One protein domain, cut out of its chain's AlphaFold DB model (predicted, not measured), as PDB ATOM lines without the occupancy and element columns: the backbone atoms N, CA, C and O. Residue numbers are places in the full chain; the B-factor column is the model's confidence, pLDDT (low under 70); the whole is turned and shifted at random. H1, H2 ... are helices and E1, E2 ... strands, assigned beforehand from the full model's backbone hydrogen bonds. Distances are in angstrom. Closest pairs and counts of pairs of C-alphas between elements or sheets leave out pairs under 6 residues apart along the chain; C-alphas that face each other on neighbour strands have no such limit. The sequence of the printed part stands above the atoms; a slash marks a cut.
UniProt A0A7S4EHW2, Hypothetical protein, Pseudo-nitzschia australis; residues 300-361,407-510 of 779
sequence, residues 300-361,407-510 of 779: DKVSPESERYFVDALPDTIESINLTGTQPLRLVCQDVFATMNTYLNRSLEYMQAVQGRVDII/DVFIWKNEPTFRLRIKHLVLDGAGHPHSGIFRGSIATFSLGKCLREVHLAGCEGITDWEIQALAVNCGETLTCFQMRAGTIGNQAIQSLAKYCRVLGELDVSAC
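What this domain is: This is residues 300 to 361 and 407 to 510 of the 779 residues of the protein "Hypothetical protein" of Pseudo-nitzschia australis (UniProt A0A7S4EHW2). Here the chain is wound in stacked turns, a short solenoid: the five short parallel strands E1 to E5 line one side as a narrow wall, and H4, H5 and H6 run side by side in a row along the other side. The long helix H2 leaves this body as an arm, its residues 344 to 361 sticking out. The printed part has 166 residues with six named helices and five named strands, in the order H1 E1 H2 H3 E2 H4 E3 H5 E4 H6 E5; the sheet's order is E1 E2 E3 E4 E5, all parallel. The class is mixed, helices and strands, with under half of the residues in named elements. The whole is compact, with a radius of gyration of the C-alphas of 16.2 A and spans of 54 by 44 by 34 A.

Where its parts are: Find C-alpha 310 at (232.780, 201.572, 235.374), where H1, residues 310 to 313, begins; it is 5.3 A long. E1 is residues 320 to 322, 6.9 A. From C-alpha 334 at (226.195, 193.377, 231.694), H2, residues 334 to 361, runs 39.8 A. After the cut come H3, residues 410 to 413, 6.2 A; E2, 423 to 425, 6.7 A; H4, 440 to 445, 8.7 A; E3, 452 to 454, 6.8 A; H5, 463 to 472, 14.3 A; E4, 479 to 481, 6.7 A; H6, 489 to 498, 14.4 A; and E5, 504 to 506, 6.8 A, ending at C-alpha 506 at (215.896, 208.609, 255.982).

How they stand to each other: Start at edge strand E1, parallel to E2 at 6 degrees; N 321 and O 423 are 2.9 A apart, within hydrogen-bond range. Then look at N 454 and O 424, 2.9 A, for E2 and E3; N 481 and O 453, 2.9 A, for E3 and E4; and N 506 and O 480, 2.9 A, for E4 and E5. E2, H4, E3, then E3, H5, E4, and E4, H6, E5 are strand-helix-strand units, two parallel neighbour strands with a helix between, each with a right-handed crossover. H5, the hub, touches H4 at a shallow tilt of 18 degrees, the same way; their closest C-alphas, of Ser 445 and Leu 469, are 5.1 A apart. H5 touches H6 at a shallow tilt of 3 degrees, the same way, closest at the C-alphas of Asp 463 and Ala 491, 4.6 A. H3 touches H5, closest at the C-alphas of Lys 412 and Asn 472, 6.4 A. H2 is close to H4 but not clearly touching, closest at the C-alphas of Val 336 and Thr 443, 6.1 A. H1 touches no helix. In H2, H4, H5 and H6 every O i to N i+4 pair is within hydrogen-bond range; H1 and H3 are too short for such a pair.

The domain as a whole: The C-alphas farthest apart, of Thr 317 and Ile 361, are 55.4 A apart. Residues 362 to 406 are not printed, and C-alphas 361 and 407 are 26.8 A apart across the cut. The links E1 to H2 and E2 to H4 are long. Mean pLDDT of the printed part is 73.5; 62 residues are under 70, among them 300 to 308, 332 to 361 and 407 to 416.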
ATOM      1  N   ASP A 300     230.375 206.772 231.341       57.81
ATOM      2  CA  ASP A 300     230.589 205.370 230.928       57.81
ATOM      3  C   ASP A 300     230.869 205.128 229.436       57.81
ATOM      4  O   ASP A 300     231.181 204.006 229.060       57.81
ATOM      5  N   LYS A 301     230.756 206.138 228.562       51.16
ATOM      6  CA  LYS A 301     231.008 205.971 227.119       51.16
ATOM      7  C   LYS A 301     231.615 207.218 226.492       51.16
ATOM      8  O   LYS A 301     230.892 208.174 226.234       51.16
ATOM      9  N   VAL A 302     232.921 207.190 226.212       46.66
ATOM     10  CA  VAL A 302     233.583 208.193 225.352       46.66
ATOM     11  C   VAL A 302     233.244 207.943 223.878       46.66
ATOM     12  O   VAL A 302     233.082 208.900 223.126       46.66
ATOM     13  N   SER A 303     233.052 206.678 223.486       42.00
ATOM     14  CA  SER A 303     232.622 206.261 222.149       42.00
ATOM     15  C   SER A 303     231.595 205.113 222.232       42.00
ATOM     16  O   SER A 303     231.543 204.399 223.238       42.00
ATOM     17  N   PRO A 304     230.751 204.916 221.203       41.28
ATOM     18  CA  PRO A 304     229.826 203.779 221.123       41.28
ATOM     19  C   PRO A 304     230.519 202.402 221.079       41.28
ATOM     20  O   PRO A 304     229.854 201.406 221.349       41.28
ATOM     21  N   GLU A 305     231.828 202.362 220.810       43.06
ATOM     22  CA  GLU A 305     232.653 201.152 220.657       43.06
ATOM     23  C   GLU A 305     233.292 200.663 221.971       43.06
ATOM     24  O   GLU A 305     233.777 199.538 222.034       43.06
ATOM     25  N   SER A 306     233.308 201.468 223.046       53.09
ATOM     26  CA  SER A 306     233.856 201.018 224.332       53.09
ATOM     27  C   SER A 306     232.854 200.124 225.078       53.09
ATOM     28  O   SER A 306     231.811 200.604 225.536       53.09
ATOM     29  N   GLU A 307     233.181 198.838 225.225       53.97
ATOM     30  CA  GLU A 307     232.333 197.816 225.868       53.97
ATOM     31  C   GLU A 307     232.429 197.765 227.404       53.97
ATOM     32  O   GLU A 307     231.652 197.057 228.039       53.97
ATOM     33  N   ARG A 308     233.366 198.494 228.026       66.00
ATOM     34  CA  ARG A 308     233.700 198.310 229.448       66.00
ATOM     35  C   ARG A 308     232.955 199.273 230.375       66.00
ATOM     36  O   ARG A 308     233.094 200.486 230.229       66.00
ATOM     37  N   TYR A 309     232.237 198.738 231.365       73.62
ATOM     38  CA  TYR A 309     231.508 199.522 232.365       73.62
ATOM     39  C   TYR A 309     232.433 199.992 233.496       73.62
ATOM     40  O   TYR A 309     233.422 199.335 233.830       73.62
ATOM     41  N   PHE A 310     232.082 201.091 234.172       80.19
ATOM     42  CA  PHE A 310     232.780 201.572 235.374       80.19
ATOM     43  C   PHE A 310     232.909 200.473 236.436       80.19
ATOM     44  O   PHE A 310     233.941 200.347 237.100       80.19
ATOM     45  N   VAL A 311     231.868 199.646 236.566       80.75
ATOM     46  CA  VAL A 311     231.832 198.510 237.491       80.75
ATOM     47  C   VAL A 311     232.966 197.529 237.203       80.75
ATOM     48  O   VAL A 311     233.500 196.978 238.155       80.75
ATOM     49  N   ASP A 312     233.405 197.365 235.952       81.31
ATOM     50  CA  ASP A 312     234.472 196.441 235.532       81.31
ATOM     51  C   ASP A 312     235.884 196.999 235.766       81.31
ATOM     52  O   ASP A 312     236.870 196.260 235.745       81.31
ATOM     53  N   ALA A 313     236.008 198.312 235.965       85.31
ATOM     54  CA  ALA A 313     237.280 198.961 236.280       85.31
ATOM     55  C   ALA A 313     237.611 198.907 237.782       85.31
ATOM     56  O   ALA A 313     238.768 199.057 238.163       85.31
ATOM     57  N   LEU A 314     236.615 198.694 238.649       89.50
ATOM     58  CA  LEU A 314     236.810 198.663 240.102       89.50
ATOM     59  C   LEU A 314     237.620 197.432 240.552       89.50
ATOM     60  O   LEU A 314     237.416 196.349 240.014       89.50
ATOM     61  N   PRO A 315     238.487 197.528 241.570       90.44
ATOM     62  CA  PRO A 315     239.173 196.357 242.119       90.44
ATOM     63  C   PRO A 315     238.229 195.492 242.970       90.44
ATOM     64  O   PRO A 315     237.326 196.011 243.623       90.44
ATOM     65  N   ASP A 316     238.465 194.176 243.027       90.12
ATOM     66  CA  ASP A 316     237.655 193.234 243.832       90.12
ATOM     67  C   ASP A 316     237.699 193.528 245.340       90.12
ATOM     68  O   ASP A 316     236.801 193.149 246.092       90.12
ATOM     69  N   THR A 317     238.746 194.221 245.791       92.69
ATOM     70  CA  THR A 317     238.952 194.604 247.192       92.69
ATOM     71  C   THR A 317     238.113 195.809 247.625       92.69
ATOM     72  O   THR A 317     238.129 196.145 248.812       92.69
ATOM     73  N   ILE A 318     237.374 196.454 246.713       93.88
ATOM     74  CA  ILE A 318     236.605 197.663 247.018       93.88
ATOM     75  C   ILE A 318     235.454 197.369 247.994       93.88
ATOM     76  O   ILE A 318     234.604 196.508 247.774       93.88
ATOM     77  N   GLU A 319     235.406 198.135 249.082       94.56
ATOM     78  CA  GLU A 319     234.389 198.029 250.134       94.56
ATOM     79  C   GLU A 319     233.526 199.300 250.228       94.56
ATOM     80  O   GLU A 319     232.415 199.255 250.758       94.56
ATOM     81  N   SER A 320     234.010 200.444 249.736       95.00
ATOM     82  CA  SER A 320     233.322 201.732 249.839       95.00
ATOM     83  C   SER A 320     233.522 202.603 248.608       95.00
ATOM     84  O   SER A 320     234.651 202.814 248.155       95.00
ATOM     85  N   ILE A 321     232.417 203.154 248.108       92.69
ATOM     86  CA  ILE A 321     232.397 204.038 246.948       92.69
ATOM     87  C   ILE A 321     231.548 205.270 247.250       92.69
ATOM     88  O   ILE A 321     230.409 205.164 247.704       92.69
ATOM     89  N   ASN A 322     232.094 206.444 246.938       90.12
ATOM     90  CA  ASN A 322     231.378 207.709 246.981       90.12
ATOM     91  C   ASN A 322     231.489 208.450 245.641       90.12
ATOM     92  O   ASN A 322     232.552 208.973 245.291       90.12
ATOM     93  N   LEU A 323     230.368 208.521 244.923       86.81
ATOM     94  CA  LEU A 323     230.205 209.180 243.623       86.81
ATOM     95  C   LEU A 323     229.289 210.409 243.722       86.81
ATOM     96  O   LEU A 323     228.647 210.793 242.752       86.81
ATOM     97  N   THR A 324     229.217 211.039 244.897       83.94
ATOM     98  CA  THR A 324     228.343 212.199 245.124       83.94
ATOM     99  C   THR A 324     228.553 213.265 244.042       83.94
ATOM    100  O   THR A 324     229.669 213.765 243.890       83.94
ATOM    101  N   GLY A 325     227.510 213.661 243.314       74.94
ATOM    102  CA  GLY A 325     227.575 214.732 242.314       74.94
ATOM    103  C   GLY A 325     228.419 214.429 241.068       74.94
ATOM    104  O   GLY A 325     228.874 215.370 240.413       74.94
ATOM    105  N   THR A 326     228.702 213.161 240.752       76.31
ATOM    106  CA  THR A 326     229.324 212.795 239.468       76.31
ATOM    107  C   THR A 326     228.293 212.793 238.337       76.31
ATOM    108  O   THR A 326     227.113 212.533 238.560       76.31
ATOM    109  N   GLN A 327     228.740 213.042 237.105       69.94
ATOM    110  CA  GLN A 327     227.923 212.886 235.887       69.94
ATOM    111  C   GLN A 327     227.506 211.408 235.666       69.94
ATOM    112  O   GLN A 327     227.998 210.535 236.388       69.94
ATOM    113  N   PRO A 328     226.561 211.098 234.746       62.19
ATOM    114  CA  PRO A 328     225.949 209.773 234.673       62.19
ATOM    115  C   PRO A 328     226.952 208.662 234.371       62.19
ATOM    116  O   PRO A 328     227.512 208.565 233.277       62.19
ATOM    117  N   LEU A 329     227.100 207.787 235.364       69.62
ATOM    118  CA  LEU A 329     227.751 206.495 235.256       69.62
ATOM    119  C   LEU A 329     226.664 205.411 235.174       69.62
ATOM    120  O   LEU A 329     225.736 205.364 235.984       69.62
ATOM    121  N   ARG A 330     226.767 204.555 234.163       66.44
ATOM    122  CA  ARG A 330     226.138 203.241 234.077       66.44
ATOM    123  C   ARG A 330     226.837 202.314 235.072       66.44
ATOM    124  O   ARG A 330     227.737 201.551 234.739       66.44
ATOM    125  N   LEU A 331     226.380 202.362 236.316       73.94
ATOM    126  CA  LEU A 331     226.849 201.493 237.396       73.94
ATOM    127  C   LEU A 331     226.159 200.118 237.353       73.94
ATOM    128  O   LEU A 331     225.737 199.598 238.383       73.94
ATOM    129  N   VAL A 332     226.003 199.551 236.157       69.50
ATOM    130  CA  VAL A 332     225.261 198.307 235.925       69.50
ATOM    131  C   VAL A 332     226.159 197.316 235.210       69.50
ATOM    132  O   VAL A 332     226.752 197.656 234.190       69.50
ATOM    133  N   CYS A 333     226.269 196.096 235.742       67.12
ATOM    134  CA  CYS A 333     226.991 195.030 235.055       67.12
ATOM    135  C   CYS A 333     226.156 194.464 233.900       67.12
ATOM    136  O   CYS A 333     224.923 194.525 233.913       67.12
ATOM    137  N   GLN A 334     226.832 193.894 232.904       65.81
ATOM    138  CA  GLN A 334     226.195 193.377 231.694       65.81
ATOM    139  C   GLN A 334     225.089 192.352 231.988       65.81
ATOM    140  O   GLN A 334     224.028 192.433 231.373       65.81
ATOM    141  N   ASP A 335     225.284 191.468 232.969       62.06
ATOM    142  CA  ASP A 335     224.298 190.447 233.350       62.06
ATOM    143  C   ASP A 335     223.021 191.065 233.924       62.06
ATOM    144  O   ASP A 335     221.910 190.689 233.549       62.06
ATOM    145  N   VAL A 336     223.162 192.074 234.790       61.84
ATOM    146  CA  VAL A 336     222.018 192.809 235.347       61.84
ATOM    147  C   VAL A 336     221.333 193.608 234.254       61.84
ATOM    148  O   VAL A 336     220.110 193.607 234.196       61.84
ATOM    149  N   PHE A 337     222.085 194.243 233.357       64.44
ATOM    150  CA  PHE A 337     221.516 194.975 232.230       64.44
ATOM    151  C   PHE A 337     220.728 194.051 231.287       64.44
ATOM    152  O   PHE A 337     219.607 194.379 230.900       64.44
ATOM    153  N   ALA A 338     221.273 192.877 230.954       61.59
ATOM    154  CA  ALA A 338     220.610 191.868 230.131       61.59
ATOM    155  C   ALA A 338     219.358 191.319 230.823       61.59
ATOM    156  O   ALA A 338     218.277 191.311 230.233       61.59
ATOM    157  N   THR A 339     219.475 190.945 232.097       58.25
ATOM    158  CA  THR A 339     218.360 190.494 232.937       58.25
ATOM    159  C   THR A 339     217.271 191.561 232.977       58.25
ATOM    160  O   THR A 339     216.138 191.300 232.587       58.25
ATOM    161  N   MET A 340     217.617 192.800 233.325       58.50
ATOM    162  CA  MET A 340     216.692 193.931 233.331       58.50
ATOM    163  C   MET A 340     216.005 194.139 231.992       58.50
ATOM    164  O   MET A 340     214.797 194.315 231.991       58.50
ATOM    165  N   ASN A 341     216.722 194.118 230.868       56.78
ATOM    166  CA  ASN A 341     216.099 194.295 229.556       56.78
ATOM    167  C   ASN A 341     215.138 193.149 229.239       56.78
ATOM    168  O   ASN A 341     214.036 193.391 228.763       56.78
ATOM    169  N   THR A 342     215.506 191.914 229.572       54.22
ATOM    170  CA  THR A 342     214.642 190.742 229.374       54.22
ATOM    171  C   THR A 342     213.372 190.841 230.227       54.22
ATOM    172  O   THR A 342     212.278 190.552 229.746       54.22
ATOM    173  N   TYR A 343     213.491 191.307 231.475       51.88
ATOM    174  CA  TYR A 343     212.360 191.483 232.390       51.88
ATOM    175  C   TYR A 343     211.518 192.714 232.089       51.88
ATOM    176  O   TYR A 343     210.300 192.621 232.153       51.88
ATOM    177  N   LEU A 344     212.123 193.845 231.731       48.25
ATOM    178  CA  LEU A 344     211.403 195.045 231.310       48.25
ATOM    179  C   LEU A 344     210.611 194.754 230.036       48.25
ATOM    180  O   LEU A 344     209.430 195.087 229.990       48.25
ATOM    181  N   ASN A 345     211.194 194.032 229.077       43.31
ATOM    182  CA  ASN A 345     210.496 193.596 227.868       43.31
ATOM    183  C   ASN A 345     209.352 192.621 228.191       43.31
ATOM    184  O   ASN A 345     208.230 192.852 227.753       43.31
ATOM    185  N   ARG A 346     209.571 191.614 229.051       41.28
ATOM    186  CA  ARG A 346     208.495 190.705 229.502       41.28
ATOM    187  C   ARG A 346     207.410 191.408 230.316       41.28
ATOM    188  O   ARG A 346     206.242 191.067 230.193       41.28
ATOM    189  N   SER A 347     207.773 192.389 231.141       41.09
ATOM    190  CA  SER A 347     206.818 193.193 231.911       41.09
ATOM    191  C   SER A 347     205.996 194.100 231.000       41.09
ATOM    192  O   SER A 347     204.813 194.290 231.253       41.09
ATOM    193  N   LEU A 348     206.584 194.603 229.910       38.88
ATOM    194  CA  LEU A 348     205.895 195.410 228.911       38.88
ATOM    195  C   LEU A 348     204.930 194.552 228.083       38.88
ATOM    196  O   LEU A 348     203.774 194.933 227.938       38.88
ATOM    197  N   GLU A 349     205.362 193.374 227.627       38.97
ATOM    198  CA  GLU A 349     204.510 192.389 226.941       38.97
ATOM    199  C   GLU A 349     203.366 191.902 227.844       38.97
ATOM    200  O   GLU A 349     202.216 191.816 227.413       38.97
ATOM    201  N   TYR A 350     203.646 191.650 229.127       39.12
ATOM    202  CA  TYR A 350     202.634 191.268 230.111       39.12
ATOM    203  C   TYR A 350     201.667 192.418 230.415       39.12
ATOM    204  O   TYR A 350     200.459 192.197 230.443       39.12
ATOM    205  N   MET A 351     202.151 193.655 230.581       33.72
ATOM    206  CA  MET A 351     201.285 194.823 230.773       33.72
ATOM    207  C   MET A 351     200.434 195.119 229.536       33.72
ATOM    208  O   MET A 351     199.264 195.453 229.690       33.72
ATOM    209  N   GLN A 352     200.959 194.940 228.322       40.62
ATOM    210  CA  GLN A 352     200.182 195.043 227.081       40.62
ATOM    211  C   GLN A 352     199.125 193.934 226.979       40.62
ATOM    212  O   GLN A 352     197.990 194.204 226.595       40.62
ATOM    213  N   ALA A 353     199.449 192.705 227.393       38.03
ATOM    214  CA  ALA A 353     198.496 191.598 227.439       38.03
ATOM    215  C   ALA A 353     197.411 191.787 228.516       38.03
ATOM    216  O   ALA A 353     196.253 191.431 228.298       38.03
ATOM    217  N   VAL A 354     197.757 192.359 229.673       41.91
ATOM    218  CA  VAL A 354     196.803 192.710 230.736       41.91
ATOM    219  C   VAL A 354     195.922 193.879 230.301       41.91
ATOM    220  O   VAL A 354     194.710 193.787 230.459       41.91
ATOM    221  N   GLN A 355     196.487 194.923 229.688       41.50
ATOM    222  CA  GLN A 355     195.722 196.048 229.149       41.50
ATOM    223  C   GLN A 355     194.751 195.582 228.058       41.50
ATOM    224  O   GLN A 355     193.569 195.887 228.139       41.50
ATOM    225  N   GLY A 356     195.198 194.723 227.135       41.38
ATOM    226  CA  GLY A 356     194.318 194.119 226.131       41.38
ATOM    227  C   GLY A 356     193.172 193.303 226.744       41.38
ATOM    228  O   GLY A 356     192.054 193.337 226.243       41.38
ATOM    229  N   ARG A 357     193.396 192.612 227.872       42.81
ATOM    230  CA  ARG A 357     192.321 191.920 228.610       42.81
ATOM    231  C   ARG A 357     191.381 192.887 229.333       42.81
ATOM    232  O   ARG A 357     190.185 192.614 229.391       42.81
ATOM    233  N   VAL A 358     191.893 193.991 229.876       43.47
ATOM    234  CA  VAL A 358     191.083 195.051 230.504       43.47
ATOM    235  C   VAL A 358     190.196 195.738 229.468       43.47
ATOM    236  O   VAL A 358     189.011 195.931 229.739       43.47
ATOM    237  N   ASP A 359     190.721 196.011 228.276       44.47
ATOM    238  CA  ASP A 359     189.980 196.619 227.169       44.47
ATOM    239  C   ASP A 359     188.861 195.678 226.683       44.47
ATOM    240  O   ASP A 359     187.706 196.088 226.583       44.47
ATOM    241  N   ILE A 360     189.148 194.375 226.528       48.97
ATOM    242  CA  ILE A 360     188.140 193.344 226.206       48.97
ATOM    243  C   ILE A 360     187.043 193.272 227.282       48.97
ATOM    244  O   ILE A 360     185.862 193.126 226.967       48.97
ATOM    245  N   ILE A 361     187.401 193.372 228.565       46.28
ATOM    246  CA  ILE A 361     186.429 193.360 229.666       46.28
ATOM    247  C   ILE A 361     185.591 194.643 229.670       46.28
ATOM    248  O   ILE A 361     184.380 194.571 229.881       46.28
ATOM    249  N   ASP A 407     209.865 188.900 239.941       43.12
ATOM    250  CA  ASP A 407     210.129 187.799 240.862       43.12
ATOM    251  C   ASP A 407     211.412 188.079 241.646       43.12
ATOM    252  O   ASP A 407     212.531 188.038 241.135       43.12
ATOM    253  N   VAL A 408     211.230 188.367 242.931       41.97
ATOM    254  CA  VAL A 408     212.281 188.647 243.913       41.97
ATOM    255  C   VAL A 408     213.371 187.558 243.908       41.97
ATOM    256  O   VAL A 408     214.498 187.776 244.353       41.97
ATOM    257  N   PHE A 409     213.032 186.380 243.379       40.19
ATOM    258  CA  PHE A 409     213.885 185.218 243.187       40.19
ATOM    259  C   PHE A 409     215.014 185.386 242.162       40.19
ATOM    260  O   PHE A 409     216.021 184.695 242.302       40.19
ATOM    261  N   ILE A 410     214.915 186.295 241.190       49.53
ATOM    262  CA  ILE A 410     215.932 186.427 240.130       49.53
ATOM    263  C   ILE A 410     217.260 186.920 240.712       49.53
ATOM    264  O   ILE A 410     218.324 186.402 240.391       49.53
ATOM    265  N   TRP A 411     217.201 187.864 241.651       49.62
ATOM    266  CA  TRP A 411     218.399 188.496 242.207       49.62
ATOM    267  C   TRP A 411     219.100 187.663 243.286       49.62
ATOM    268  O   TRP A 411     220.224 187.981 243.674       49.62
ATOM    269  N   LYS A 412     218.466 186.589 243.781       48.41
ATOM    270  CA  LYS A 412     219.066 185.713 244.799       48.41
ATOM    271  C   LYS A 412     220.148 184.791 244.233       48.41
ATOM    272  O   LYS A 412     221.018 184.380 245.006       48.41
ATOM    273  N   ASN A 413     220.114 184.497 242.934       48.03
ATOM    274  CA  ASN A 413     220.839 183.380 242.326       48.03
ATOM    275  C   ASN A 413     221.988 183.784 241.390       48.03
ATOM    276  O   ASN A 413     222.381 182.968 240.567       48.03
ATOM    277  N   GLU A 414     222.574 184.975 241.545       55.38
ATOM    278  CA  GLU A 414     223.842 185.318 240.878       55.38
ATOM    279  C   GLU A 414     225.036 185.059 241.818       55.38
ATOM    280  O   GLU A 414     225.378 185.916 242.639       55.38
ATOM    281  N   PRO A 415     225.673 183.869 241.780       52.53
ATOM    282  CA  PRO A 415     226.836 183.548 242.610       52.53
ATOM    283  C   PRO A 415     228.136 184.236 242.153       52.53
ATOM    284  O   PRO A 415     229.160 184.086 242.817       52.53
ATOM    285  N   THR A 416     228.122 184.968 241.036       58.34
ATOM    286  CA  THR A 416     229.315 185.452 240.321       58.34
ATOM    287  C   THR A 416     229.617 186.939 240.512       58.34
ATOM    288  O   THR A 416     230.650 187.407 240.031       58.34
ATOM    289  N   PHE A 417     228.782 187.708 241.228       76.62
ATOM    290  CA  PHE A 417     229.061 189.136 241.399       76.62
ATOM    291  C   PHE A 417     230.292 189.364 242.288       76.62
ATOM    292  O   PHE A 417     230.282 189.112 243.495       76.62
ATOM    293  N   ARG A 418     231.369 189.853 241.666       84.38
ATOM    294  CA  ARG A 418     232.701 189.952 242.282       84.38
ATOM    295  C   ARG A 418     232.808 190.999 243.393       84.38
ATOM    296  O   ARG A 418     233.554 190.805 244.350       84.38
ATOM    297  N   LEU A 419     232.078 192.114 243.281       88.12
ATOM    298  CA  LEU A 419     232.268 193.261 244.170       88.12
ATOM    299  C   LEU A 419     231.534 193.068 245.499       88.12
ATOM    300  O   LEU A 419     230.334 192.792 245.536       88.12
ATOM    301  N   ARG A 420     232.245 193.304 246.607       88.62
ATOM    302  CA  ARG A 420     231.710 193.207 247.974       88.62
ATOM    303  C   ARG A 420     231.635 194.566 248.668       88.62
ATOM    304  O   ARG A 420     232.224 194.785 249.729       88.62
ATOM    305  N   ILE A 421     230.890 195.481 248.054       92.12
ATOM    306  CA  ILE A 421     230.711 196.843 248.566       92.12
ATOM    307  C   ILE A 421     229.801 196.832 249.794       92.12
ATOM    308  O   ILE A 421     228.701 196.287 249.779       92.12
ATOM    309  N   LYS A 422     230.263 197.498 250.850       94.69
ATOM    310  CA  LYS A 422     229.545 197.707 252.110       94.69
ATOM    311  C   LYS A 422     228.949 199.109 252.202       94.69
ATOM    312  O   LYS A 422     227.877 199.265 252.777       94.69
ATOM    313  N   HIS A 423     229.622 200.115 251.645       95.44
ATOM    314  CA  HIS A 423     229.213 201.519 251.744       95.44
ATOM    315  C   HIS A 423     229.079 202.135 250.351       95.44
ATOM    316  O   HIS A 423     230.073 202.254 249.628       95.44
ATOM    317  N   LEU A 424     227.869 202.544 249.983       94.25
ATOM    318  CA  LEU A 424     227.554 203.094 248.669       94.25
ATOM    319  C   LEU A 424     226.910 204.475 248.814       94.25
ATOM    320  O   LEU A 424     225.795 204.602 249.313       94.25
ATOM    321  N   VAL A 425     227.606 205.512 248.350       91.25
ATOM    322  CA  VAL A 425     227.125 206.898 248.395       91.25
ATOM    323  C   VAL A 425     227.028 207.452 246.981       91.25
ATOM    324  O   VAL A 425     228.047 207.661 246.319       91.25
ATOM    325  N   LEU A 426     225.804 207.713 246.532       87.44
ATOM    326  CA  LEU A 426     225.489 208.185 245.184       87.44
ATOM    327  C   LEU A 426     224.700 209.503 245.187       87.44
ATOM    328  O   LEU A 426     224.058 209.840 244.200       87.44
ATOM    329  N   ASP A 427     224.748 210.260 246.283       84.31
ATOM    330  CA  ASP A 427     224.006 211.514 246.445       84.31
ATOM    331  C   ASP A 427     224.211 212.477 245.255       84.31
ATOM    332  O   ASP A 427     225.318 212.937 244.976       84.31
ATOM    333  N   GLY A 428     223.140 212.805 244.536       74.00
ATOM    334  CA  GLY A 428     223.149 213.699 243.381       74.00
ATOM    335  C   GLY A 428     224.005 213.204 242.215       74.00
ATOM    336  O   GLY A 428     224.409 214.016 241.386       74.00
ATOM    337  N   ALA A 429     224.348 211.914 242.172       72.50
ATOM    338  CA  ALA A 429     225.011 211.323 241.020       72.50
ATOM    339  C   ALA A 429     224.015 211.174 239.859       72.50
ATOM    340  O   ALA A 429     222.828 210.914 240.066       72.50
ATOM    341  N   GLY A 430     224.506 211.299 238.628       65.44
ATOM    342  CA  GLY A 430     223.680 211.168 237.432       65.44
ATOM    343  C   GLY A 430     223.299 212.491 236.777       65.44
ATOM    344  O   GLY A 430     223.780 213.564 237.133       65.44
ATOM    345  N   HIS A 431     222.459 212.402 235.749       59.66
ATOM    346  CA  HIS A 431     221.987 213.576 235.020       59.66
ATOM    347  C   HIS A 431     220.833 214.253 235.784       59.66
ATOM    348  O   HIS A 431     219.965 213.537 236.282       59.66
ATOM    349  N   PRO A 432     220.721 215.596 235.806       49.22
ATOM    350  CA  PRO A 432     219.670 216.299 236.555       49.22
ATOM    351  C   PRO A 432     218.225 215.911 236.206       49.22
ATOM    352  O   PRO A 432     217.338 216.152 237.008       49.22
ATOM    353  N   HIS A 433     217.988 215.338 235.019       46.38
ATOM    354  CA  HIS A 433     216.647 214.960 234.536       46.38
ATOM    355  C   HIS A 433     216.408 213.446 234.430       46.38
ATOM    356  O   HIS A 433     215.271 213.019 234.265       46.38
ATOM    357  N   SER A 434     217.462 212.623 234.437       48.16
ATOM    358  CA  SER A 434     217.340 211.159 234.286       48.16
ATOM    359  C   SER A 434     218.004 210.368 235.412       48.16
ATOM    360  O   SER A 434     217.837 209.153 235.481       48.16
ATOM    361  N   GLY A 435     218.702 211.050 236.325       59.19
ATOM    362  CA  GLY A 435     219.362 210.466 237.482       59.19
ATOM    363  C   GLY A 435     220.468 209.483 237.111       59.19
ATOM    364  O   GLY A 435     221.133 209.596 236.074       59.19
ATOM    365  N   ILE A 436     220.687 208.531 238.012       67.56
ATOM    366  CA  ILE A 436     221.562 207.377 237.810       67.56
ATOM    367  C   ILE A 436     220.851 206.368 236.909       67.56
ATOM    368  O   ILE A 436     219.624 206.280 236.892       67.56
ATOM    369  N   PHE A 437     221.631 205.580 236.173       66.88
ATOM    370  CA  PHE A 437     221.096 204.497 235.364       66.88
ATOM    371  C   PHE A 437     220.311 203.482 236.223       66.88
ATOM    372  O   PHE A 437     220.812 203.005 237.246       66.88
ATOM    373  N   ARG A 438     219.088 203.141 235.796       70.62
ATOM    374  CA  ARG A 438     218.230 202.148 236.467       70.62
ATOM    375  C   ARG A 438     218.955 200.811 236.596       70.62
ATOM    376  O   ARG A 438     219.545 200.343 235.629       70.62
ATOM    377  N   GLY A 439     218.868 200.182 237.760       72.38
ATOM    378  CA  GLY A 439     219.512 198.902 238.061       72.38
ATOM    379  C   GLY A 439     220.835 199.008 238.787       72.38
ATOM    380  O   GLY A 439     221.357 197.986 239.219       72.38
ATOM    381  N   SER A 440     221.361 200.215 238.975       79.38
ATOM    382  CA  SER A 440     222.639 200.418 239.658       79.38
ATOM    383  C   SER A 440     222.616 199.864 241.084       79.38
ATOM    384  O   SER A 440     223.560 199.207 241.525       79.38
ATOM    385  N   ILE A 441     221.511 200.067 241.805       86.25
ATOM    386  CA  ILE A 441     221.370 199.544 243.170       86.25
ATOM    387  C   ILE A 441     221.183 198.031 243.153       86.25
ATOM    388  O   ILE A 441     221.779 197.335 243.976       86.25
ATOM    389  N   ALA A 442     220.414 197.513 242.192       80.69
ATOM    390  CA  ALA A 442     220.237 196.078 242.017       80.69
ATOM    391  C   ALA A 442     221.585 195.382 241.749       80.69
ATOM    392  O   ALA A 442     221.891 194.403 242.427       80.69
ATOM    393  N   THR A 443     222.432 195.940 240.875       80.62
ATOM    394  CA  THR A 443     223.789 195.442 240.600       80.62
ATOM    395  C   THR A 443     224.625 195.343 241.868       80.62
ATOM    396  O   THR A 443     225.103 194.261 242.196       80.62
ATOM    397  N   PHE A 444     224.768 196.428 242.634       86.69
ATOM    398  CA  PHE A 444     225.577 196.379 243.854       86.69
ATOM    399  C   PHE A 444     224.967 195.499 244.952       86.69
ATOM    400  O   PHE A 444     225.704 194.944 245.768       86.69
ATOM    401  N   SER A 445     223.644 195.315 244.959       86.94
ATOM    402  CA  SER A 445     222.980 194.421 245.909       86.94
ATOM    403  C   SER A 445     223.345 192.947 245.715       86.94
ATOM    404  O   SER A 445     223.292 192.195 246.687       86.94
ATOM    405  N   LEU A 446     223.777 192.534 244.515       83.62
ATOM    406  CA  LEU A 446     224.194 191.153 244.238       83.62
ATOM    407  C   LEU A 446     225.383 190.707 245.100       83.62
ATOM    408  O   LEU A 446     225.518 189.523 245.398       83.62
ATOM    409  N   GLY A 447     226.199 191.652 245.580       84.62
ATOM    410  CA  GLY A 447     227.284 191.378 246.525       84.62
ATOM    411  C   GLY A 447     226.814 190.991 247.937       84.62
ATOM    412  O   GLY A 447     227.641 190.592 248.757       84.62
ATOM    413  N   LYS A 448     225.511 191.122 248.247       88.19
ATOM    414  CA  LYS A 448     224.840 190.704 249.501       88.19
ATOM    415  C   LYS A 448     225.472 191.232 250.800       88.19
ATOM    416  O   LYS A 448     225.291 190.660 251.875       88.19
ATOM    417  N   CYS A 449     226.231 192.325 250.733       91.69
ATOM    418  CA  CYS A 449     226.990 192.846 251.875       91.69
ATOM    419  C   CYS A 449     226.882 194.361 252.084       91.69
ATOM    420  O   CYS A 449     227.604 194.892 252.934       91.69
ATOM    421  N   LEU A 450     225.968 195.037 251.376       94.62
ATOM    422  CA  LEU A 450     225.699 196.462 251.579       94.62
ATOM    423  C   LEU A 450     225.176 196.711 252.995       94.62
ATOM    424  O   LEU A 450     224.247 196.055 253.459       94.62
ATOM    425  N   ARG A 451     225.779 197.692 253.663       95.31
ATOM    426  CA  ARG A 451     225.455 198.130 255.024       95.31
ATOM    427  C   ARG A 451     224.879 199.534 255.038       95.31
ATOM    428  O   ARG A 451     223.922 199.792 255.760       95.31
ATOM    429  N   GLU A 452     225.444 200.418 254.223       96.25
ATOM    430  CA  GLU A 452     225.066 201.828 254.160       96.25
ATOM    431  C   GLU A 452     224.853 202.249 252.707       96.25
ATOM    432  O   GLU A 452     225.730 202.055 251.859       96.25
ATOM    433  N   VAL A 453     223.680 202.818 252.425       96.12
ATOM    434  CA  VAL A 453     223.281 203.249 251.079       96.12
ATOM    435  C   VAL A 453     222.691 204.656 251.141       96.12
ATOM    436  O   VAL A 453     221.697 204.875 251.833       96.12
ATOM    437  N   HIS A 454     223.309 205.607 250.437       92.38
ATOM    438  CA  HIS A 454     222.895 207.015 250.381       92.38
ATOM    439  C   HIS A 454     222.582 207.428 248.933       92.38
ATOM    440  O   HIS A 454     223.443 207.310 248.058       92.38
ATOM    441  N   LEU A 455     221.350 207.884 248.692       88.12
ATOM    442  CA  LEU A 455     220.732 208.090 247.375       88.12
ATOM    443  C   LEU A 455     219.987 209.431 247.272       88.12
ATOM    444  O   LEU A 455     218.951 209.528 246.610       88.12
ATOM    445  N   ALA A 456     220.443 210.475 247.963       82.12
ATOM    446  CA  ALA A 456     219.790 211.779 247.893       82.12
ATOM    447  C   ALA A 456     219.769 212.304 246.444       82.12
ATOM    448  O   ALA A 456     220.791 212.278 245.772       82.12
ATOM    449  N   GLY A 457     218.627 212.779 245.946       72.50
ATOM    450  CA  GLY A 457     218.485 213.334 244.592       72.50
ATOM    451  C   GLY A 457     218.644 212.322 243.450       72.50
ATOM    452  O   GLY A 457     218.893 212.720 242.315       72.50
ATOM    453  N   CYS A 458     218.535 211.019 243.725       74.62
ATOM    454  CA  CYS A 458     218.615 209.968 242.707       74.62
ATOM    455  C   CYS A 458     217.222 209.638 242.137       74.62
ATOM    456  O   CYS A 458     216.633 208.612 242.473       74.62
ATOM    457  N   GLU A 459     216.684 210.499 241.271       70.12
ATOM    458  CA  GLU A 459     215.297 210.395 240.771       70.12
ATOM    459  C   GLU A 459     215.017 209.155 239.902       70.12
ATOM    460  O   GLU A 459     213.878 208.693 239.822       70.12
ATOM    461  N   GLY A 460     216.055 208.593 239.272       69.38
ATOM    462  CA  GLY A 460     215.948 207.413 238.407       69.38
ATOM    463  C   GLY A 460     215.678 206.096 239.145       69.38
ATOM    464  O   GLY A 460     215.298 205.120 238.496       69.38
ATOM    465  N   ILE A 461     215.852 206.068 240.473       78.81
ATOM    466  CA  ILE A 461     215.733 204.863 241.305       78.81
ATOM    467  C   ILE A 461     214.278 204.635 241.715       78.81
ATOM    468  O   ILE A 461     213.623 205.537 242.224       78.81
ATOM    469  N   THR A 462     213.792 203.404 241.552       79.81
ATOM    470  CA  THR A 462     212.378 203.034 241.775       79.81
ATOM    471  C   THR A 462     212.221 201.876 242.769       79.81
ATOM    472  O   THR A 462     213.201 201.233 243.146       79.81
ATOM    473  N   ASP A 463     210.985 201.595 243.206       82.88
ATOM    474  CA  ASP A 463     210.689 200.648 244.297       82.88
ATOM    475  C   ASP A 463     211.269 199.241 244.092       82.88
ATOM    476  O   ASP A 463     211.708 198.619 245.060       82.88
ATOM    477  N   TRP A 464     211.336 198.754 242.850       78.81
ATOM    478  CA  TRP A 464     211.865 197.419 242.551       78.81
ATOM    479  C   TRP A 464     213.372 197.294 242.844       78.81
ATOM    480  O   TRP A 464     213.829 196.233 243.268       78.81
ATOM    481  N   GLU A 465     214.154 198.368 242.683       82.38
ATOM    482  CA  GLU A 465     215.584 198.362 243.024       82.38
ATOM    483  C   GLU A 465     215.787 198.296 244.535       82.38
ATOM    484  O   GLU A 465     216.663 197.582 245.025       82.38
ATOM    485  N   ILE A 466     214.946 199.014 245.282       90.00
ATOM    486  CA  ILE A 466     214.965 198.983 246.746       90.00
ATOM    487  C   ILE A 466     214.492 197.623 247.257       90.00
ATOM    488  O   ILE A 466     215.012 197.118 248.250       90.00
ATOM    489  N   GLN A 467     213.556 196.986 246.559       85.25
ATOM    490  CA  GLN A 467     213.157 195.620 246.850       85.25
ATOM    491  C   GLN A 467     214.307 194.626 246.634       85.25
ATOM    492  O   GLN A 467     214.567 193.813 247.522       85.25
ATOM    493  N   ALA A 468     215.021 194.708 245.507       82.00
ATOM    494  CA  ALA A 468     216.199 193.877 245.248       82.00
ATOM    495  C   ALA A 468     217.273 194.082 246.331       82.00
ATOM    496  O   ALA A 468     217.776 193.111 246.902       82.00
ATOM    497  N   LEU A 469     217.541 195.341 246.699       89.69
ATOM    498  CA  LEU A 469     218.425 195.694 247.811       89.69
ATOM    499  C   LEU A 469     217.984 195.041 249.123       89.69
ATOM    500  O   LEU A 469     218.792 194.397 249.791       89.69
ATOM    501  N   ALA A 470     216.711 195.193 249.490       89.44
ATOM    502  CA  ALA A 470     216.173 194.688 250.747       89.44
ATOM    503  C   ALA A 470     216.273 193.162 250.837       89.44
ATOM    504  O   ALA A 470     216.593 192.618 251.891       89.44
ATOM    505  N   VAL A 471     216.025 192.467 249.730       84.62
ATOM    506  CA  VAL A 471     216.044 191.003 249.663       84.62
ATOM    507  C   VAL A 471     217.468 190.468 249.728       84.62
ATOM    508  O   VAL A 471     217.723 189.510 250.458       84.62
ATOM    509  N   ASN A 472     218.391 191.075 248.986       84.62
ATOM    510  CA  ASN A 472     219.767 190.595 248.898       84.62
ATOM    511  C   ASN A 472     220.615 190.998 250.107       84.62
ATOM    512  O   ASN A 472     221.487 190.240 250.525       84.62
ATOM    513  N   CYS A 473     220.365 192.179 250.675       90.44
ATOM    514  CA  CYS A 473     221.146 192.752 251.774       90.44
ATOM    515  C   CYS A 473     220.337 192.870 253.079       90.44
ATOM    516  O   CYS A 473     220.695 193.633 253.970       90.44
ATOM    517  N   GLY A 474     219.241 192.119 253.233       87.44
ATOM    518  CA  GLY A 474     218.352 192.225 254.398       87.44
ATOM    519  C   GLY A 474     219.012 191.916 255.751       87.44
ATOM    520  O   GLY A 474     218.594 192.427 256.793       87.44
ATOM    521  N   GLU A 475     220.075 191.114 255.751       88.25
ATOM    522  CA  GLU A 475     220.835 190.756 256.957       88.25
ATOM    523  C   GLU A 475     222.018 191.692 257.234       88.25
ATOM    524  O   GLU A 475     222.629 191.609 258.298       88.25
ATOM    525  N   THR A 476     222.348 192.583 256.297       92.12
ATOM    526  CA  THR A 476     223.544 193.434 256.352       92.12
ATOM    527  C   THR A 476     223.235 194.928 256.331       92.12
ATOM    528  O   THR A 476     224.016 195.694 256.895       92.12
ATOM    529  N   LEU A 477     222.099 195.350 255.764       94.50
ATOM    530  CA  LEU A 477     221.724 196.754 255.594       94.50
ATOM    531  C   LEU A 477     221.316 197.408 256.923       94.50
ATOM    532  O   LEU A 477     220.226 197.162 257.443       94.50
ATOM    533  N   THR A 478     222.180 198.280 257.442       94.00
ATOM    534  CA  THR A 478     221.999 198.996 258.712       94.00
ATOM    535  C   THR A 478     221.530 200.437 258.531       94.00
ATOM    536  O   THR A 478     220.858 200.962 259.418       94.00
ATOM    537  N   CYS A 479     221.844 201.072 257.399       95.38
ATOM    538  CA  CYS A 479     221.475 202.454 257.097       95.38
ATOM    539  C   CYS A 479     221.004 202.600 255.647       95.38
ATOM    540  O   CYS A 479     221.709 202.221 254.706       95.38
ATOM    541  N   PHE A 480     219.823 203.188 255.468       96.62
ATOM    542  CA  PHE A 480     219.292 203.560 254.161       96.62
ATOM    543  C   PHE A 480     218.847 205.023 254.168       96.62
ATOM    544  O   PHE A 480     217.989 205.420 254.960       96.62
ATOM    545  N   GLN A 481     219.418 205.822 253.268       93.88
ATOM    546  CA  GLN A 481     219.080 207.229 253.096       93.88
ATOM    547  C   GLN A 481     218.737 207.509 251.636       93.88
ATOM    548  O   GLN A 481     219.575 207.361 250.753       93.88
ATOM    549  N   MET A 482     217.525 207.976 251.372       88.06
ATOM    550  CA  MET A 482     217.087 208.436 250.061       88.06
ATOM    551  C   MET A 482     216.240 209.684 250.251       88.06
ATOM    552  O   MET A 482     215.093 209.607 250.677       88.06
ATOM    553  N   ARG A 483     216.818 210.848 249.958       81.75
ATOM    554  CA  ARG A 483     216.112 212.130 250.046       81.75
ATOM    555  C   ARG A 483     215.705 212.615 248.664       81.75
ATOM    556  O   ARG A 483     216.508 212.496 247.747       81.75
ATOM    557  N   ALA A 484     214.519 213.207 248.533       73.88
ATOM    558  CA  ALA A 484     214.005 213.712 247.254       73.88
ATOM    559  C   ALA A 484     214.045 212.643 246.140       73.88
ATOM    560  O   ALA A 484     214.635 212.839 245.081       73.88
ATOM    561  N   GLY A 485     213.480 211.473 246.435       73.69
ATOM    562  CA  GLY A 485     213.417 210.328 245.530       73.69
ATOM    563  C   GLY A 485     212.007 210.058 244.998       73.69
ATOM    564  O   GLY A 485     211.020 210.593 245.505       73.69
ATOM    565  N   THR A 486     211.901 209.178 244.001       78.31
ATOM    566  CA  THR A 486     210.623 208.783 243.375       78.31
ATOM    567  C   THR A 486     210.003 207.521 243.989       78.31
ATOM    568  O   THR A 486     208.956 207.066 243.533       78.31
ATOM    569  N   ILE A 487     210.614 206.977 245.048       84.69
ATOM    570  CA  ILE A 487     210.142 205.760 245.718       84.69
ATOM    571  C   ILE A 487     208.820 205.965 246.477       84.69
ATOM    572  O   ILE A 487     208.488 207.067 246.928       84.69
ATOM    573  N   GLY A 488     208.070 204.877 246.634       87.50
ATOM    574  CA  GLY A 488     206.762 204.818 247.271       87.50
ATOM    575  C   GLY A 488     206.670 203.805 248.411       87.50
ATOM    576  O   GLY A 488     207.656 203.354 248.998       87.50
ATOM    577  N   ASN A 489     205.430 203.468 248.775       88.50
ATOM    578  CA  ASN A 489     205.147 202.589 249.910       88.50
ATOM    579  C   ASN A 489     205.736 201.176 249.746       88.50
ATOM    580  O   ASN A 489     206.072 200.559 250.759       88.50
ATOM    581  N   GLN A 490     205.876 200.660 248.518       85.62
ATOM    582  CA  GLN A 490     206.354 199.290 248.289       85.62
ATOM    583  C   GLN A 490     207.841 199.148 248.639       85.62
ATOM    584  O   GLN A 490     208.239 198.138 249.231       85.62
ATOM    585  N   ALA A 491     208.653 200.176 248.367       88.44
ATOM    586  CA  ALA A 491     210.047 200.234 248.806       88.44
ATOM    587  C   ALA A 491     210.159 200.104 250.334       88.44
ATOM    588  O   ALA A 491     210.894 199.259 250.849       88.44
ATOM    589  N   ILE A 492     209.365 200.890 251.068       94.31
ATOM    590  CA  ILE A 492     209.361 200.892 252.539       94.31
ATOM    591  C   ILE A 492     208.873 199.558 253.100       94.31
ATOM    592  O   ILE A 492     209.472 199.027 254.033       94.31
ATOM    593  N   GLN A 493     207.824 198.982 252.515       88.81
ATOM    594  CA  GLN A 493     207.324 197.660 252.894       88.81
ATOM    595  C   GLN A 493     208.386 196.573 252.702       88.81
ATOM    596  O   GLN A 493     208.534 195.710 253.565       88.81
ATOM    597  N   SER A 494     209.159 196.640 251.617       87.31
ATOM    598  CA  SER A 494     210.241 195.691 251.342       87.31
ATOM    599  C   SER A 494     211.376 195.821 252.357       87.31
ATOM    600  O   SER A 494     211.764 194.822 252.967       87.31
ATOM    601  N   LEU A 495     211.847 197.043 252.632       92.06
ATOM    602  CA  LEU A 495     212.840 197.303 253.683       92.06
ATOM    603  C   LEU A 495     212.344 196.795 255.047       92.06
ATOM    604  O   LEU A 495     213.054 196.093 255.765       92.06
ATOM    605  N   ALA A 496     211.085 197.069 255.381       88.56
ATOM    606  CA  ALA A 496     210.463 196.617 256.619       88.56
ATOM    607  C   ALA A 496     210.301 195.093 256.707       88.56
ATOM    608  O   ALA A 496     210.325 194.531 257.801       88.56
ATOM    609  N   LYS A 497     210.114 194.404 255.582       84.56
ATOM    610  CA  LYS A 497     209.942 192.949 255.552       84.56
ATOM    611  C   LYS A 497     211.279 192.221 255.669       84.56
ATOM    612  O   LYS A 497     211.384 191.278 256.449       84.56
ATOM    613  N   TYR A 498     212.295 192.664 254.929       86.31
ATOM    614  CA  TYR A 498     213.542 191.912 254.765       86.31
ATOM    615  C   TYR A 498     214.720 192.456 255.586       86.31
ATOM    616  O   TYR A 498     215.527 191.660 256.065       86.31
ATOM    617  N   CYS A 499     214.818 193.771 255.812       89.19
ATOM    618  CA  CYS A 499     215.974 194.380 256.480       89.19
ATOM    619  C   CYS A 499     215.846 194.302 258.003       89.19
ATOM    620  O   CYS A 499     215.310 195.208 258.653       89.19
ATOM    621  N   ARG A 500     216.314 193.190 258.582       81.56
ATOM    622  CA  ARG A 500     216.182 192.897 260.020       81.56
ATOM    623  C   ARG A 500     217.096 193.734 260.896       81.56
ATOM    624  O   ARG A 500     216.748 193.972 262.045       81.56
ATOM    625  N   VAL A 501     218.214 194.183 260.334       87.69
ATOM    626  CA  VAL A 501     219.254 194.929 261.046       87.69
ATOM    627  C   VAL A 501     219.229 196.439 260.758       87.69
ATOM    628  O   VAL A 501     220.189 197.139 261.067       87.69
ATOM    629  N   LEU A 502     218.149 196.953 260.159       91.38
ATOM    630  CA  LEU A 502     218.034 198.364 259.787       91.38
ATOM    631  C   LEU A 502     217.898 199.256 261.033       91.38
ATOM    632  O   LEU A 502     216.873 199.235 261.714       91.38
ATOM    633  N   GLY A 503     218.927 200.055 261.311       91.44
ATOM    634  CA  GLY A 503     218.975 200.992 262.435       91.44
ATOM    635  C   GLY A 503     218.626 202.428 262.056       91.44
ATOM    636  O   GLY A 503     218.074 203.149 262.890       91.44
ATOM    637  N   GLU A 504     218.891 202.825 260.811       93.81
ATOM    638  CA  GLU A 504     218.648 204.180 260.317       93.81
ATOM    639  C   GLU A 504     217.880 204.174 258.993       93.81
ATOM    640  O   GLU A 504     218.262 203.494 258.038       93.81
ATOM    641  N   LEU A 505     216.815 204.974 258.933       96.62
ATOM    642  CA  LEU A 505     216.018 205.196 257.734       96.62
ATOM    643  C   LEU A 505     215.765 206.695 257.543       96.62
ATOM    644  O   LEU A 505     215.113 207.327 258.375       96.62
ATOM    645  N   ASP A 506     216.242 207.257 256.435       95.19
ATOM    646  CA  ASP A 506     215.896 208.609 255.982       95.19
ATOM    647  C   ASP A 506     215.259 208.540 254.598       95.19
ATOM    648  O   ASP A 506     215.911 208.164 253.628       95.19
ATOM    649  N   VAL A 507     213.981 208.896 254.508       93.81
ATOM    650  CA  VAL A 507     213.209 208.923 253.256       93.81
ATOM    651  C   VAL A 507     212.545 210.280 253.034       93.81
ATOM    652  O   VAL A 507     211.447 210.388 252.485       93.81
ATOM    653  N   SER A 508     213.196 211.336 253.521       87.75
ATOM    654  CA  SER A 508     212.652 212.691 253.487       87.75
ATOM    655  C   SER A 508     212.432 213.183 252.049       87.75
ATOM    656  O   SER A 508     213.262 212.975 251.168       87.75
ATOM    657  N   ALA A 509     211.325 213.879 251.801       84.25
ATOM    658  CA  ALA A 509     210.911 214.385 250.490       84.25
ATOM    659  C   ALA A 509     210.705 213.308 249.400       84.25
ATOM    660  O   ALA A 509     210.656 213.634 248.217       84.25
ATOM    661  N   CYS A 510     210.534 212.033 249.763       84.69
ATOM    662  CA  CYS A 510     210.077 210.992 248.837       84.69
ATOM    663  C   CYS A 510     208.544 211.011 248.730       84.69
ATOM    664  O   CYS A 510     207.838 210.314 249.457       84.69
TER     665      CYS A 510